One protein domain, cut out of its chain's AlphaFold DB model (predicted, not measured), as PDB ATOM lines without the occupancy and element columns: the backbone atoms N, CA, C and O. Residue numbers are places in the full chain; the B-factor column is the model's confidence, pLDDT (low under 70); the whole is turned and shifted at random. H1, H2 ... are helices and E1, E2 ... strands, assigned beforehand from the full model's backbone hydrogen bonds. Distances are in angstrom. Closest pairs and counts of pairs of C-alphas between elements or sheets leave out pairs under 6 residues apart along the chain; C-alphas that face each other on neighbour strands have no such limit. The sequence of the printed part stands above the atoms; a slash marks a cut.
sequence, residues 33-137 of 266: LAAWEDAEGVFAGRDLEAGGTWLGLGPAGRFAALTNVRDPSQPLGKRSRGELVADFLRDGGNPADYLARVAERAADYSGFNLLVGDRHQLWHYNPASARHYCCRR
ATOM      1  N   LEU A  33     -25.213   5.431  35.098       95.69
ATOM      2  CA  LEU A  33     -24.052   4.832  35.760       95.69
ATOM      3  C   LEU A  33     -24.127   5.035  37.283       95.69
ATOM      4  O   LEU A  33     -24.014   6.161  37.764       95.69
ATOM      5  N   ALA A  34     -24.280   3.937  38.019       97.44
ATOM      6  CA  ALA A  34     -24.335   3.902  39.477       97.44
ATOM      7  C   ALA A  34     -23.655   2.630  40.016       97.44
ATOM      8  O   ALA A  34     -23.365   1.705  39.252       97.44
ATOM      9  N   ALA A  35     -23.420   2.581  41.331       97.75
ATOM     10  CA  ALA A  35     -23.143   1.326  42.028       97.75
ATOM     11  C   ALA A  35     -24.397   0.433  42.019       97.75
ATOM     12  O   ALA A  35     -25.516   0.949  42.048       97.75
ATOM     13  N   TRP A  36     -24.228  -0.888  41.964       96.62
ATOM     14  CA  TRP A  36     -25.346  -1.837  41.970       96.62
ATOM     15  C   TRP A  36     -25.610  -2.387  43.376       96.62
ATOM     16  O   TRP A  36     -24.733  -2.982  43.996       96.62
ATOM     17  N   GLU A  37     -26.843  -2.232  43.856       95.19
ATOM     18  CA  GLU A  37     -27.286  -2.729  45.170       95.19
ATOM     19  C   GLU A  37     -27.291  -4.268  45.248       95.19
ATOM     20  O   GLU A  37     -27.063  -4.840  46.310       95.19
ATOM     21  N   ASP A  38     -27.494  -4.947  44.114       94.75
ATOM     22  CA  ASP A  38     -27.485  -6.409  43.969       94.75
ATOM     23  C   ASP A  38     -26.132  -6.980  43.493       94.75
ATOM     24  O   ASP A  38     -26.057  -8.152  43.116       94.75
ATOM     25  N   ALA A  39     -25.070  -6.167  43.448       94.94
ATOM     26  CA  ALA A  39     -23.729  -6.606  43.061       94.94
ATOM     27  C   ALA A  39     -22.638  -5.672  43.624       94.94
ATOM     28  O   ALA A  39     -22.268  -4.675  42.998       94.94
ATOM     29  N   GLU A  40     -22.093  -6.015  44.796       94.75
ATOM     30  CA  GLU A  40     -21.064  -5.210  45.465       94.75
ATOM     31  C   GLU A  40     -19.855  -4.938  44.551       94.75
ATOM     32  O   GLU A  40     -19.315  -5.829  43.894       94.75
ATOM     33  N   GLY A  41     -19.427  -3.674  44.498       95.31
ATOM     34  CA  GLY A  41     -18.290  -3.236  43.688       95.31
ATOM     35  C   GLY A  41     -18.534  -3.207  42.173       95.31
ATOM     36  O   GLY A  41     -17.600  -2.885  41.437       95.31
ATOM     37  N   VAL A  42     -19.750  -3.504  41.695       97.81
ATOM     38  CA  VAL A  42     -20.142  -3.300  40.293       97.81
ATOM     39  C   VAL A  42     -20.650  -1.874  40.089       97.81
ATOM     40  O   VAL A  42     -21.543  -1.406  40.792       97.81
ATOM     41  N   PHE A  43     -20.085  -1.195  39.090       97.81
ATOM     42  CA  PHE A  43     -20.449   0.159  38.678       97.81
ATOM     43  C   PHE A  43     -20.808   0.154  37.191       97.81
ATOM     44  O   PHE A  43     -19.927   0.047  36.331       97.81
ATOM     45  N   ALA A  44     -22.099   0.252  36.876       97.81
ATOM     46  CA  ALA A  44     -22.602   0.192  35.505       97.81
ATOM     47  C   ALA A  44     -23.944   0.928  35.361       97.81
ATOM     48  O   ALA A  44     -24.711   1.029  36.318       97.81
ATOM     49  N   GLY A  45     -24.271   1.394  34.151       96.38
ATOM     50  CA  GLY A  45     -25.669   1.706  33.814       96.38
ATOM     51  C   GLY A  45     -26.485   0.414  33.718       96.38
ATOM     52  O   GLY A  45     -25.909  -0.634  33.429       96.38
ATOM     53  N   ARG A  46     -27.803   0.443  33.940       96.38
ATOM     54  CA  ARG A  46     -28.632  -0.783  33.944       96.38
ATOM     55  C   ARG A  46     -29.750  -0.731  32.915       96.38
ATOM     56  O   ARG A  46     -30.472   0.254  32.840       96.38
ATOM     57  N   ASP A  47     -29.898  -1.792  32.137       95.62
ATOM     58  CA  ASP A  47     -31.038  -2.038  31.254       95.62
ATOM     59  C   ASP A  47     -32.255  -2.438  32.113       95.62
ATOM     60  O   ASP A  47     -32.177  -3.416  32.853       95.62
ATOM     61  N   LEU A  48     -33.353  -1.675  32.069       95.75
ATOM     62  CA  LEU A  48     -34.555  -1.960  32.872       95.75
ATOM     63  C   LEU A  48     -35.568  -2.860  32.149       95.75
ATOM     64  O   LEU A  48     -36.493  -3.355  32.783       95.75
ATOM     65  N   GLU A  49     -35.396  -3.090  30.848       93.88
ATOM     66  CA  GLU A  49     -36.224  -4.021  30.073       93.88
ATOM     67  C   GLU A  49     -35.670  -5.451  30.173       93.88
ATOM     68  O   GLU A  49     -36.427  -6.408  30.304       93.88
ATOM     69  N   ALA A  50     -34.339  -5.596  30.146       93.56
ATOM     70  CA  ALA A  50     -33.657  -6.891  30.132       93.56
ATOM     71  C   ALA A  50     -32.690  -7.126  31.314       93.56
ATOM     72  O   ALA A  50     -31.906  -8.076  31.286       93.56
ATOM     73  N   GLY A  51     -32.685  -6.256  32.328       93.56
ATOM     74  CA  GLY A  51     -31.978  -6.417  33.610       93.56
ATOM     75  C   GLY A  51     -30.442  -6.317  33.598       93.56
ATOM     76  O   GLY A  51     -29.844  -6.160  34.666       93.56
ATOM     77  N   GLY A  52     -29.805  -6.429  32.426       95.62
ATOM     78  CA  GLY A  52     -28.351  -6.459  32.234       95.62
ATOM     79  C   GLY A  52     -27.687  -5.089  32.034       95.62
ATOM     80  O   GLY A  52     -28.198  -4.051  32.452       95.62
ATOM     81  N   THR A  53     -26.519  -5.071  31.384       96.88
ATOM     82  CA  THR A  53     -25.772  -3.840  31.069       96.88
ATOM     83  C   THR A  53     -24.947  -3.951  29.779       96.88
ATOM     84  O   THR A  53     -24.872  -4.998  29.148       96.88
ATOM     85  N   TRP A  54     -24.369  -2.840  29.338       95.75
ATOM     86  CA  TRP A  54     -23.662  -2.663  28.066       95.75
ATOM     87  C   TRP A  54     -22.235  -2.127  28.245       95.75
ATOM     88  O   TRP A  54     -21.408  -2.312  27.353       95.75
ATOM     89  N   LEU A  55     -21.930  -1.503  29.387       97.44
ATOM     90  CA  LEU A  55     -20.583  -1.121  29.813       97.44
ATOM     91  C   LEU A  55     -20.557  -0.974  31.340       97.44
ATOM     92  O   LEU A  55     -21.448  -0.344  31.911       97.44
ATOM     93  N   GLY A  56     -19.522  -1.508  31.987       97.25
ATOM     94  CA  GLY A  56     -19.335  -1.371  33.427       97.25
ATOM     95  C   GLY A  56     -17.956  -1.788  33.939       97.25
ATOM     96  O   GLY A  56     -17.139  -2.380  33.227       97.25
ATOM     97  N   LEU A  57     -17.729  -1.463  35.208       97.25
ATOM     98  CA  LEU A  57     -16.581  -1.870  36.015       97.25
ATOM     99  C   LEU A  57     -17.048  -2.781  37.154       97.25
ATOM    100  O   LEU A  57     -18.210  -2.730  37.556       97.25
ATOM    101  N   GLY A  58     -16.144  -3.613  37.665       96.44
ATOM    102  CA  GLY A  58     -16.419  -4.554  38.749       96.44
ATOM    103  C   GLY A  58     -15.259  -4.685  39.742       96.44
ATOM    104  O   GLY A  58     -14.211  -4.042  39.571       96.44
ATOM    105  N   PRO A  59     -15.410  -5.555  40.760       93.75
ATOM    106  CA  PRO A  59     -14.391  -5.822  41.771       93.75
ATOM    107  C   PRO A  59     -13.008  -6.132  41.188       93.75
ATOM    108  O   PRO A  59     -12.864  -6.541  40.037       93.75
ATOM    109  N   ALA A  60     -11.960  -5.894  41.980       90.25
ATOM    110  CA  ALA A  60     -10.551  -6.012  41.583       90.25
ATOM    111  C   ALA A  60     -10.111  -5.163  40.362       90.25
ATOM    112  O   ALA A  60      -8.928  -5.161  40.024       90.25
ATOM    113  N   GLY A  61     -10.983  -4.351  39.752       90.94
ATOM    114  CA  GLY A  61     -10.703  -3.652  38.492       90.94
ATOM    115  C   GLY A  61     -11.030  -4.490  37.255       90.94
ATOM    116  O   GLY A  61     -10.351  -4.362  36.236       90.94
ATOM    117  N   ARG A  62     -12.046  -5.356  37.351       95.44
ATOM    118  CA  ARG A  62     -12.696  -5.973  36.189       95.44
ATOM    119  C   ARG A  62     -13.358  -4.901  35.327       95.44
ATOM    120  O   ARG A  62     -13.910  -3.932  35.847       95.44
ATOM    121  N   PHE A  63     -13.345  -5.106  34.018       97.25
ATOM    122  CA  PHE A  63     -14.020  -4.260  33.038       97.25
ATOM    123  C   PHE A  63     -14.753  -5.129  32.020       97.25
ATOM    124  O   PHE A  63     -14.201  -6.126  31.551       97.25
ATOM    125  N   ALA A  64     -15.963  -4.721  31.639       97.94
ATOM    126  CA  ALA A  64     -16.657  -5.304  30.502       97.94
ATOM    127  C   ALA A  64     -17.481  -4.276  29.727       97.94
ATOM    128  O   ALA A  64     -18.082  -3.368  30.303       97.94
ATOM    129  N   ALA A  65     -17.548  -4.458  28.411       97.62
ATOM    130  CA  ALA A  65     -18.413  -3.695  27.524       97.62
ATOM    131  C   ALA A  65     -18.825  -4.514  26.291       97.62
ATOM    132  O   ALA A  65     -18.134  -5.452  25.886       97.62
ATOM    133  N   LEU A  66     -19.951  -4.149  25.680       96.31
ATOM    134  CA  LEU A  66     -20.536  -4.868  24.552       96.31
ATOM    135  C   LEU A  66     -21.044  -3.911  23.467       96.31
ATOM    136  O   LEU A  66     -21.676  -2.896  23.757       96.31
ATOM    137  N   THR A  67     -20.821  -4.268  22.200       94.56
ATOM    138  CA  THR A  67     -21.485  -3.622  21.056       94.56
ATOM    139  C   THR A  67     -22.355  -4.607  20.290       94.56
ATOM    140  O   THR A  67     -22.000  -5.768  20.085       94.56
ATOM    141  N   ASN A  68     -23.507  -4.122  19.832       91.69
ATOM    142  CA  ASN A  68     -24.400  -4.873  18.959       91.69
ATOM    143  C   ASN A  68     -23.773  -5.002  17.562       91.69
ATOM    144  O   ASN A  68     -23.462  -3.987  16.937       91.69
ATOM    145  N   VAL A  69     -23.661  -6.226  17.040       88.81
ATOM    146  CA  VAL A  69     -23.509  -6.438  15.591       88.81
ATOM    147  C   VAL A  69     -24.909  -6.356  14.979       88.81
ATOM    148  O   VAL A  69     -25.871  -6.862  15.562       88.81
ATOM    149  N   ARG A  70     -25.042  -5.676  13.835       79.81
ATOM    150  CA  ARG A  70     -26.323  -5.502  13.139       79.81
ATOM    151  C   ARG A  70     -26.318  -6.286  11.832       79.81
ATOM    152  O   ARG A  70     -25.898  -5.769  10.805       79.81
ATOM    153  N   ASP A  71     -26.811  -7.514  11.902       80.62
ATOM    154  CA  ASP A  71     -27.087  -8.363  10.746       80.62
ATOM    155  C   ASP A  71     -28.615  -8.443  10.550       80.62
ATOM    156  O   ASP A  71     -29.297  -8.974  11.426       80.62
ATOM    157  N   PRO A  72     -29.181  -7.896   9.454       77.44
ATOM    158  CA  PRO A  72     -30.619  -7.972   9.174       77.44
ATOM    159  C   PRO A  72     -31.142  -9.384   8.872       77.44
ATOM    160  O   PRO A  72     -32.353  -9.582   8.882       77.44
ATOM    161  N   SER A  73     -30.259 -10.342   8.568       80.50
ATOM    162  CA  SER A  73     -30.611 -11.738   8.277       80.50
ATOM    163  C   SER A  73     -30.562 -12.650   9.507       80.50
ATOM    164  O   SER A  73     -31.092 -13.760   9.476       80.50
ATOM    165  N   GLN A  74     -29.948 -12.193  10.604       76.31
ATOM    166  CA  GLN A  74     -29.786 -12.995  11.810       76.31
ATOM    167  C   GLN A  74     -31.064 -12.983  12.671       76.31
ATOM    168  O   GLN A  74     -31.607 -11.907  12.940       76.31
ATOM    169  N   PRO A  75     -31.530 -14.142  13.179       76.12
ATOM    170  CA  PRO A  75     -32.653 -14.185  14.110       76.12
ATOM    171  C   PRO A  75     -32.363 -13.448  15.428       76.12
ATOM    172  O   PRO A  75     -31.214 -13.267  15.858       76.12
ATOM    173  N   LEU A  76     -33.441 -13.057  16.110       84.00
ATOM    174  CA  LEU A  76     -33.368 -12.562  17.481       84.00
ATOM    175  C   LEU A  76     -32.889 -13.682  18.416       84.00
ATOM    176  O   LEU A  76     -33.386 -14.806  18.364       84.00
ATOM    177  N   GLY A  77     -31.913 -13.366  19.265       85.38
ATOM    178  CA  GLY A  77     -31.442 -14.269  20.307       85.38
ATOM    179  C   GLY A  77     -32.522 -14.520  21.357       85.38
ATOM    180  O   GLY A  77     -33.299 -13.625  21.685       85.38
ATOM    181  N   LYS A  78     -32.529 -15.728  21.923       92.38
ATOM    182  CA  LYS A  78     -33.399 -16.103  23.049       92.38
ATOM    183  C   LYS A  78     -33.048 -15.343  24.331       92.38
ATOM    184  O   LYS A  78     -33.879 -15.245  25.228       92.38
ATOM    185  N   ARG A  79     -31.802 -14.872  24.444       94.75
ATOM    186  CA  ARG A  79     -31.234 -14.255  25.645       94.75
ATOM    187  C   ARG A  79     -30.694 -12.853  25.367       94.75
ATOM    188  O   ARG A  79     -30.194 -12.556  24.278       94.75
ATOM    189  N   SER A  80     -30.771 -11.977  26.370       94.50
ATOM    190  CA  SER A  80     -30.264 -10.610  26.246       94.50
ATOM    191  C   SER A  80     -28.744 -10.576  26.338       94.50
ATOM    192  O   SER A  80     -28.164 -10.883  27.375       94.50
ATOM    193  N   ARG A  81     -28.099 -10.077  25.278       95.19
ATOM    194  CA  ARG A  81     -26.656  -9.772  25.236       95.19
ATOM    195  C   ARG A  81     -26.162  -8.999  26.465       95.19
ATOM    196  O   ARG A  81     -25.012  -9.167  26.853       95.19
ATOM    197  N   GLY A  82     -27.006  -8.157  27.067       96.06
ATOM    198  CA  GLY A  82     -26.619  -7.339  28.214       96.06
ATOM    199  C   GLY A  82     -26.337  -8.136  29.493       96.06
ATOM    200  O   GLY A  82     -25.647  -7.643  30.386       96.06
ATOM    201  N   GLU A  83     -26.816  -9.377  29.593       97.06
ATOM    202  CA  GLU A  83     -26.456 -10.244  30.716       97.06
ATOM    203  C   GLU A  83     -24.987 -10.687  30.638       97.06
ATOM    204  O   GLU A  83     -24.361 -10.834  31.674       97.06
ATOM    205  N   LEU A  84     -24.384 -10.801  29.445       97.56
ATOM    206  CA  LEU A  84     -22.975 -11.199  29.290       97.56
ATOM    207  C   LEU A  84     -22.011 -10.209  29.960       97.56
ATOM    208  O   LEU A  84     -20.948 -10.588  30.447       97.56
ATOM    209  N   VAL A  85     -22.388  -8.929  30.002       97.94
ATOM    210  CA  VAL A  85     -21.623  -7.896  30.706       97.94
ATOM    211  C   VAL A  85     -21.877  -7.999  32.216       97.94
ATOM    212  O   VAL A  85     -20.928  -8.009  32.993       97.94
ATOM    213  N   ALA A  86     -23.137  -8.152  32.641       97.38
ATOM    214  CA  ALA A  86     -23.503  -8.260  34.057       97.38
ATOM    215  C   ALA A  86     -22.944  -9.532  34.733       97.38
ATOM    216  O   ALA A  86     -22.392  -9.454  35.829       97.38
ATOM    217  N   ASP A  87     -23.036 -10.683  34.064       97.06
ATOM    218  CA  ASP A  87     -22.454 -11.969  34.458       97.06
ATOM    219  C   ASP A  87     -20.948 -11.826  34.707       97.06
ATOM    220  O   ASP A  87     -20.457 -12.232  35.755       97.06
ATOM    221  N   PHE A  88     -20.201 -11.234  33.764       97.94
ATOM    222  CA  PHE A  88     -18.748 -11.098  33.894       97.94
ATOM    223  C   PHE A  88     -18.335 -10.179  35.054       97.94
ATOM    224  O   PHE A  88     -17.320 -10.440  35.703       97.94
ATOM    225  N   LEU A  89     -19.090  -9.101  35.297       97.25
ATOM    226  CA  LEU A  89     -18.801  -8.139  36.364       97.25
ATOM    227  C   LEU A  89     -19.126  -8.691  37.763       97.25
ATOM    228  O   LEU A  89     -18.472  -8.285  38.720       97.25
ATOM    229  N   ARG A  90     -20.082  -9.627  37.863       95.00
ATOM    230  CA  ARG A  90     -20.398 -10.390  39.086       95.00
ATOM    231  C   ARG A  90     -19.480 -11.605  39.299       95.00
ATOM    232  O   ARG A  90     -19.220 -11.972  40.440       95.00
ATOM    233  N   ASP A  91     -19.010 -12.244  38.226       90.25
ATOM    234  CA  ASP A  91     -18.054 -13.361  38.279       90.25
ATOM    235  C   ASP A  91     -16.695 -12.907  38.849       90.25
ATOM    236  O   ASP A  91     -16.241 -11.795  38.591       90.25
ATOM    237  N   GLY A  92     -16.010 -13.779  39.592       87.19
ATOM    238  CA  GLY A  92     -14.624 -13.577  40.033       87.19
ATOM    239  C   GLY A  92     -13.580 -14.231  39.116       87.19
ATOM    240  O   GLY A  92     -12.402 -13.881  39.173       87.19
ATOM    241  N   GLY A  93     -13.995 -15.169  38.257       92.31
ATOM    242  CA  GLY A  93     -13.128 -16.029  37.450       92.31
ATOM    243  C   GLY A  93     -12.366 -15.332  36.318       92.31
ATOM    244  O   GLY A  93     -12.613 -14.176  35.972       92.31
ATOM    245  N   ASN A  94     -11.420 -16.056  35.719       93.75
ATOM    246  CA  ASN A  94     -10.532 -15.559  34.667       93.75
ATOM    247  C   ASN A  94     -11.318 -15.152  33.394       93.75
ATOM    248  O   ASN A  94     -12.135 -15.943  32.913       93.75
ATOM    249  N   PRO A  95     -11.045 -13.976  32.789       94.75
ATOM    250  CA  PRO A  95     -11.619 -13.564  31.505       94.75
ATOM    251  C   PRO A  95     -11.519 -14.598  30.374       94.75
ATOM    252  O   PRO A  95     -12.439 -14.694  29.564       94.75
ATOM    253  N   ALA A  96     -10.443 -15.392  30.326       93.69
ATOM    254  CA  ALA A  96     -10.288 -16.455  29.329       93.69
ATOM    255  C   ALA A  96     -11.355 -17.555  29.493       93.69
ATOM    256  O   ALA A  96     -12.058 -17.902  28.544       93.69
ATOM    257  N   ASP A  97     -11.513 -18.049  30.721       95.12
ATOM    258  CA  ASP A  97     -12.434 -19.133  31.067       95.12
ATOM    259  C   ASP A  97     -13.890 -18.660  30.958       95.12
ATOM    260  O   ASP A  97     -14.773 -19.423  30.567       95.12
ATOM    261  N   TYR A  98     -14.147 -17.383  31.265       96.62
ATOM    262  CA  TYR A  98     -15.445 -16.757  31.034       96.62
ATOM    263  C   TYR A  98     -15.804 -16.747  29.540       96.62
ATOM    264  O   TYR A  98     -16.898 -17.175  29.171       96.62
ATOM    265  N   LEU A  99     -14.884 -16.324  28.665       95.56
ATOM    266  CA  LEU A  99     -15.120 -16.325  27.218       95.56
ATOM    267  C   LEU A  99     -15.291 -17.732  26.640       95.56
ATOM    268  O   LEU A  99     -16.123 -17.902  25.752       95.56
ATOM    269  N   ALA A 100     -14.598 -18.744  27.174       93.94
ATOM    270  CA  ALA A 100     -14.840 -20.139  26.802       93.94
ATOM    271  C   ALA A 100     -16.302 -20.548  27.072       93.94
ATOM    272  O   ALA A 100     -16.992 -20.984  26.149       93.94
ATOM    273  N   ARG A 101     -16.818 -20.281  28.284       95.50
ATOM    274  CA  ARG A 101     -18.231 -20.530  28.636       95.50
ATOM    275  C   ARG A 101     -19.205 -19.722  27.774       95.50
ATOM    276  O   ARG A 101     -20.275 -20.209  27.425       95.50
ATOM    277  N   VAL A 102     -18.867 -18.484  27.398       95.81
ATOM    278  CA  VAL A 102     -19.698 -17.681  26.475       95.81
ATOM    279  C   VAL A 102     -19.703 -18.259  25.059       95.81
ATOM    280  O   VAL A 102     -20.757 -18.266  24.430       95.81
ATOM    281  N   ALA A 103     -18.577 -18.783  24.567       94.38
ATOM    282  CA  ALA A 103     -18.477 -19.388  23.240       94.38
ATOM    283  C   ALA A 103     -19.295 -20.687  23.095       94.38
ATOM    284  O   ALA A 103     -19.706 -21.028  21.986       94.38
ATOM    285  N   GLU A 104     -19.569 -21.389  24.199       94.50
ATOM    286  CA  GLU A 104     -20.479 -22.542  24.246       94.50
ATOM    287  C   GLU A 104     -21.947 -22.115  24.082       94.50
ATOM    288  O   GLU A 104     -22.653 -22.658  23.233       94.50
ATOM    289  N   ARG A 105     -22.392 -21.085  24.823       94.38
ATOM    290  CA  ARG A 105     -23.766 -20.537  24.750       94.38
ATOM    291  C   ARG A 105     -23.981 -19.458  23.675       94.38
ATOM    292  O   ARG A 105     -25.048 -18.855  23.618       94.38
ATOM    293  N   ALA A 106     -23.002 -19.199  22.805       92.75
ATOM    294  CA  ALA A 106     -23.022 -18.062  21.873       92.75
ATOM    295  C   ALA A 106     -24.220 -18.047  20.899       92.75
ATOM    296  O   ALA A 106     -24.618 -16.978  20.443       92.75
ATOM    297  N   ALA A 107     -24.812 -19.210  20.609       92.19
ATOM    298  CA  ALA A 107     -25.972 -19.349  19.726       92.19
ATOM    299  C   ALA A 107     -27.302 -18.842  20.328       92.19
ATOM    300  O   ALA A 107     -28.264 -18.657  19.585       92.19
ATOM    301  N   ASP A 108     -27.379 -18.594  21.641       94.88
ATOM    302  CA  ASP A 108     -28.595 -18.065  22.280       94.88
ATOM    303  C   ASP A 108     -28.749 -16.535  22.142       94.88
ATOM    304  O   ASP A 108     -29.765 -15.980  22.565       94.88
ATOM    305  N   TYR A 109     -27.786 -15.844  21.519       94.19
ATOM    306  CA  TYR A 109     -27.742 -14.383  21.389       94.19
ATOM    307  C   TYR A 109     -27.699 -13.940  19.918       94.19
ATOM    308  O   TYR A 109     -27.016 -14.543  19.092       94.19
ATOM    309  N   SER A 110     -28.335 -12.807  19.597       92.94
ATOM    310  CA  SER A 110     -28.017 -12.073  18.360       92.94
ATOM    311  C   SER A 110     -26.577 -11.553  18.402       92.94
ATOM    312  O   SER A 110     -26.017 -11.356  19.478       92.94
ATOM    313  N   GLY A 111     -25.982 -11.271  17.243       92.12
ATOM    314  CA  GLY A 111     -24.564 -10.950  17.096       92.12
ATOM    315  C   GLY A 111     -24.068  -9.801  17.980       92.12
ATOM    316  O   GLY A 111     -24.755  -8.795  18.202       92.12
ATOM    317  N   PHE A 112     -22.841  -9.943  18.475       93.88
ATOM    318  CA  PHE A 112     -22.203  -8.990  19.377       93.88
ATOM    319  C   PHE A 112     -20.680  -8.968  19.216       93.88
ATOM    320  O   PHE A 112     -20.076  -9.930  18.743       93.88
ATOM    321  N   ASN A 113     -20.061  -7.878  19.664       94.69
ATOM    322  CA  ASN A 113     -18.681  -7.894  20.139       94.69
ATOM    323  C   ASN A 113     -18.716  -7.771  21.659       94.69
ATOM    324  O   ASN A 113     -19.391  -6.882  22.177       94.69
ATOM    325  N   LEU A 114     -17.973  -8.625  22.352       96.69
ATOM    326  CA  LEU A 114     -17.789  -8.571  23.797       96.69
ATOM    327  C   LEU A 114     -16.324  -8.234  24.081       96.69
ATOM    328  O   LEU A 114     -15.421  -8.830  23.493       96.69
ATOM    329  N   LEU A 115     -16.105  -7.262  24.959       97.25
ATOM    330  CA  LEU A 115     -14.799  -6.827  25.434       97.25
ATOM    331  C   LEU A 115     -14.784  -7.035  26.952       97.25
ATOM    332  O   LEU A 115     -15.594  -6.425  27.643       97.25
ATOM    333  N   VAL A 116     -13.919  -7.912  27.466       97.25
ATOM    334  CA  VAL A 116     -13.820  -8.258  28.900       97.25
ATOM    335  C   VAL A 116     -12.367  -8.270  29.355       97.25
ATOM    336  O   VAL A 116     -11.472  -8.620  28.584       97.25
ATOM    337  N   GLY A 117     -12.098  -7.901  30.604       95.38
ATOM    338  CA  GLY A 117     -10.729  -7.861  31.105       95.38
ATOM    339  C   GLY A 117     -10.581  -7.515  32.579       95.38
ATOM    340  O   GLY A 117     -11.551  -7.312  33.307       95.38
ATOM    341  N   ASP A 118      -9.321  -7.448  32.986       93.00
ATOM    342  CA  ASP A 118      -8.835  -7.035  34.301       93.00
ATOM    343  C   ASP A 118      -7.621  -6.092  34.123       93.00
ATOM    344  O   ASP A 118      -7.389  -5.567  33.035       93.00
ATOM    345  N   ARG A 119      -6.821  -5.855  35.171       89.56
ATOM    346  CA  ARG A 119      -5.649  -4.951  35.125       89.56
ATOM    347  C   ARG A 119      -4.437  -5.502  34.351       89.56
ATOM    348  O   ARG A 119      -3.446  -4.790  34.188       89.56
ATOM    349  N   HIS A 120      -4.483  -6.753  33.894       89.75
ATOM    350  CA  HIS A 120      -3.358  -7.493  33.308       89.75
ATOM    351  C   HIS A 120      -3.655  -8.062  31.913       89.75
ATOM    352  O   HIS A 120      -2.723  -8.266  31.123       89.75
ATOM    353  N   GLN A 121      -4.930  -8.307  31.597       92.62
ATOM    354  CA  GLN A 121      -5.391  -8.804  30.298       92.62
ATOM    355  C   GLN A 121      -6.689  -8.121  29.848       92.62
ATOM    356  O   GLN A 121      -7.633  -7.983  30.624       92.62
ATOM    357  N   LEU A 122      -6.759  -7.789  28.561       95.25
ATOM    358  CA  LEU A 122      -7.979  -7.372  27.877       95.25
ATOM    359  C   LEU A 122      -8.262  -8.343  26.726       95.25
ATOM    360  O   LEU A 122      -7.352  -8.696  25.973       95.25
ATOM    361  N   TRP A 123      -9.509  -8.786  26.598       95.69
ATOM    362  CA  TRP A 123      -9.942  -9.770  25.612       95.69
ATOM    363  C   TRP A 123     -11.123  -9.265  24.789       95.69
ATOM    364  O   TRP A 123     -12.125  -8.825  25.348       95.69
ATOM    365  N   HIS A 124     -11.042  -9.417  23.466       95.50
ATOM    366  CA  HIS A 124     -12.171  -9.243  22.549       95.50
ATOM    367  C   HIS A 124     -12.647 -10.596  22.010       95.50
ATOM    368  O   HIS A 124     -11.837 -11.456  21.654       95.50
ATOM    369  N   TYR A 125     -13.967 -10.756  21.931       94.94
ATOM    370  CA  TYR A 125     -14.652 -11.889  21.318       94.94
ATOM    371  C   TYR A 125     -15.762 -11.413  20.372       94.94
ATOM    372  O   TYR A 125     -16.487 -10.458  20.663       94.94
ATOM    373  N   ASN A 126     -15.921 -12.119  19.252       93.56
ATOM    374  CA  ASN A 126     -17.044 -11.973  18.330       93.56
ATOM    375  C   ASN A 126     -17.460 -13.372  17.820       93.56
ATOM    376  O   ASN A 126     -16.633 -14.044  17.192       93.56
ATOM    377  N   PRO A 127     -18.715 -13.820  18.036       90.50
ATOM    378  CA  PRO A 127     -19.168 -15.145  17.607       90.50
ATOM    379  C   PRO A 127     -19.041 -15.407  16.102       90.50
ATOM    380  O   PRO A 127     -18.692 -16.518  15.712       90.50
ATOM    381  N   ALA A 128     -19.274 -14.398  15.256       86.06
ATOM    382  CA  ALA A 128     -19.317 -14.557  13.802       86.06
ATOM    383  C   ALA A 128     -17.934 -14.810  13.173       86.06
ATOM    384  O   ALA A 128     -17.846 -15.396  12.098       86.06
ATOM    385  N   SER A 129     -16.848 -14.405  13.844       80.44
ATOM    386  CA  SER A 129     -15.481 -14.764  13.438       80.44
ATOM    387  C   SER A 129     -14.926 -15.982  14.182       80.44
ATOM    388  O   SER A 129     -13.893 -16.513  13.777       80.44
ATOM    389  N   ALA A 130     -15.579 -16.397  15.277       74.12
ATOM    390  CA  ALA A 130     -15.100 -17.382  16.249       74.12
ATOM    391  C   ALA A 130     -13.671 -17.114  16.787       74.12
ATOM    392  O   ALA A 130     -12.999 -18.032  17.262       74.12
ATOM    393  N   ARG A 131     -13.191 -15.863  16.720       71.31
ATOM    394  CA  ARG A 131     -11.848 -15.470  17.175       71.31
ATOM    395  C   ARG A 131     -11.890 -14.813  18.549       71.31
ATOM    396  O   ARG A 131     -12.755 -13.987  18.833       71.31
ATOM    397  N   HIS A 132     -10.881 -15.142  19.349       74.19
ATOM    398  CA  HIS A 132     -10.528 -14.441  20.576       74.19
ATOM    399  C   HIS A 132      -9.244 -13.648  20.329       74.19
ATOM    400  O   HIS A 132      -8.245 -14.218  19.884       74.19
ATOM    401  N   TYR A 133      -9.253 -12.357  20.640       79.12
ATOM    402  CA  TYR A 133      -8.062 -11.511  20.607       79.12
ATOM    403  C   TYR A 133      -7.652 -11.183  22.039       79.12
ATOM    404  O   TYR A 133      -8.451 -10.639  22.796       79.12
ATOM    405  N   CYS A 134      -6.419 -11.533  22.414       82.38
ATOM    406  CA  CYS A 134      -5.896 -11.348  23.766       82.38
ATOM    407  C   CYS A 134      -4.778 -10.302  23.781       82.38
ATOM    408  O   CYS A 134      -3.730 -10.486  23.160       82.38
ATOM    409  N   CYS A 135      -4.978  -9.233  24.543       77.88
ATOM    410  CA  CYS A 135      -3.982  -8.207  24.802       77.88
ATOM    411  C   CYS A 135      -3.509  -8.335  26.257       77.88
ATOM    412  O   CYS A 135      -4.110  -7.777  27.175       77.88
ATOM    413  N   ARG A 136      -2.423  -9.078  26.490       75.88
ATOM    414  CA  ARG A 136      -1.748  -9.151  27.801       75.88
ATOM    415  C   ARG A 136      -0.658  -8.093  27.919       75.88
ATOM    416  O   ARG A 136      -0.198  -7.553  26.913       75.88
ATOM    417  N   ARG A 137      -0.173  -7.864  29.142       66.00
ATOM    418  CA  ARG A 137       1.153  -7.264  29.334       66.00
ATOM    419  C   ARG A 137       2.209  -8.105  28.619       66.00
ATOM    420  O   ARG A 137       2.286  -9.308  28.858       66.00
TER     421      ARG A 137
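This is residues 33 to 137 of the 266 residues of the protein "Uncharacterized conserved protein" of Pseudomonas aeruginosa (UniProt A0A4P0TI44). One twisted sheet of seven strands makes a wall, with two helices, H1 and H2, covering one face and the other face bare of named helices. Near one edge the strand E2 bends sharply, and residues 69 to 81 make a wide loop beyond one end of the strands before H1. The printed part has 105 residues, with named elements in the order E1 E2 E3 E4 H1 H2 E5 E6 E7; the sheet's order is E1 - E2 - E3 - E4 - E5 - E6 - E7, all antiparallel. The class is mixed, helices and strands, in two layers, the helices on one face of the sheet. The whole is compact, with a radius of gyration of the C-alphas of 13.2 A, and flat, spanning 38 by 35 by 18 A.

E1, residues 33 to 36, begins at C-alpha 33 (-24.052, 4.832, 35.760) and is 9.2 A long. E2, residues 39 to 47, is 14.6 A long and bends by 113 degrees at residue 42. E3, residues 55 to 58, is 10.4 A long, and E4, residues 62 to 68, is 20.9 A. H1, residues 82 to 90, begins at C-alpha 82 (-26.619, -7.339, 28.214) and is 12.9 A long; H2, residues 95 to 104, is 14.6 A. E5, residues 112 to 117, is 16.4 A long, E6, residues 121 to 126, is 17.0 A, and E7, residues 131 to 136, is 16.0 A, ending at C-alpha 136 (-1.748, -9.151, 27.801).

E1 to E4 form a meander, each strand the antiparallel neighbour of the one before, and E5 to E7 form another. E1 and E2 are a hairpin, with N 36 and O 42 within hydrogen-bond range at 3.0 A. In the hairpin E2 and E3, N 43 and O 57 are 2.9 A apart; in the hairpin E3 and E4, N 56 and O 64 are 2.9 A apart. E4 and E5 are antiparallel at 170 degrees, with N 65 and O 115 at 2.9 A. In the hairpin E5 and E6, N 123 and O 116 are 2.8 A apart; in the hairpin E6 and E7, N 135 and O 122 are 2.8 A apart. E1 and E7 are the edge strands, and they are apart. H1 is on the sheet at a height of 6.2 A, over E3 and along the strands, at 5 degrees to E3 on the local plane; the closest C-alphas of H1 and E3 are those of Leu 89 and Gly 58, 4.9 A. H2 lies on the same face at a height of 9.4 A, over E6 and, only just, not over E5, on which 2 of its 10 C-alphas fall. The closest C-alphas of H2 and E6 are those of Pro 95 and Trp 123, 7.2 A. H1 and H2, a helical hairpin, only just touch, with 3 pairs of C-alphas within 8 A, the closest Phe 88 and Tyr 98 at 7.1 A; they run opposite ways at a tilt of 36 degrees, only just steep. In H1 and H2 every O i to N i+4 pair is within hydrogen-bond range.

The two C-alphas farthest apart are those of Ala 60 and Ser 73, 39.3 A. The printed part has no cut. The link from E4 to H1, 13 residues, is long. Mean pLDDT of the printed part is 92.0; residue 137 is under 70.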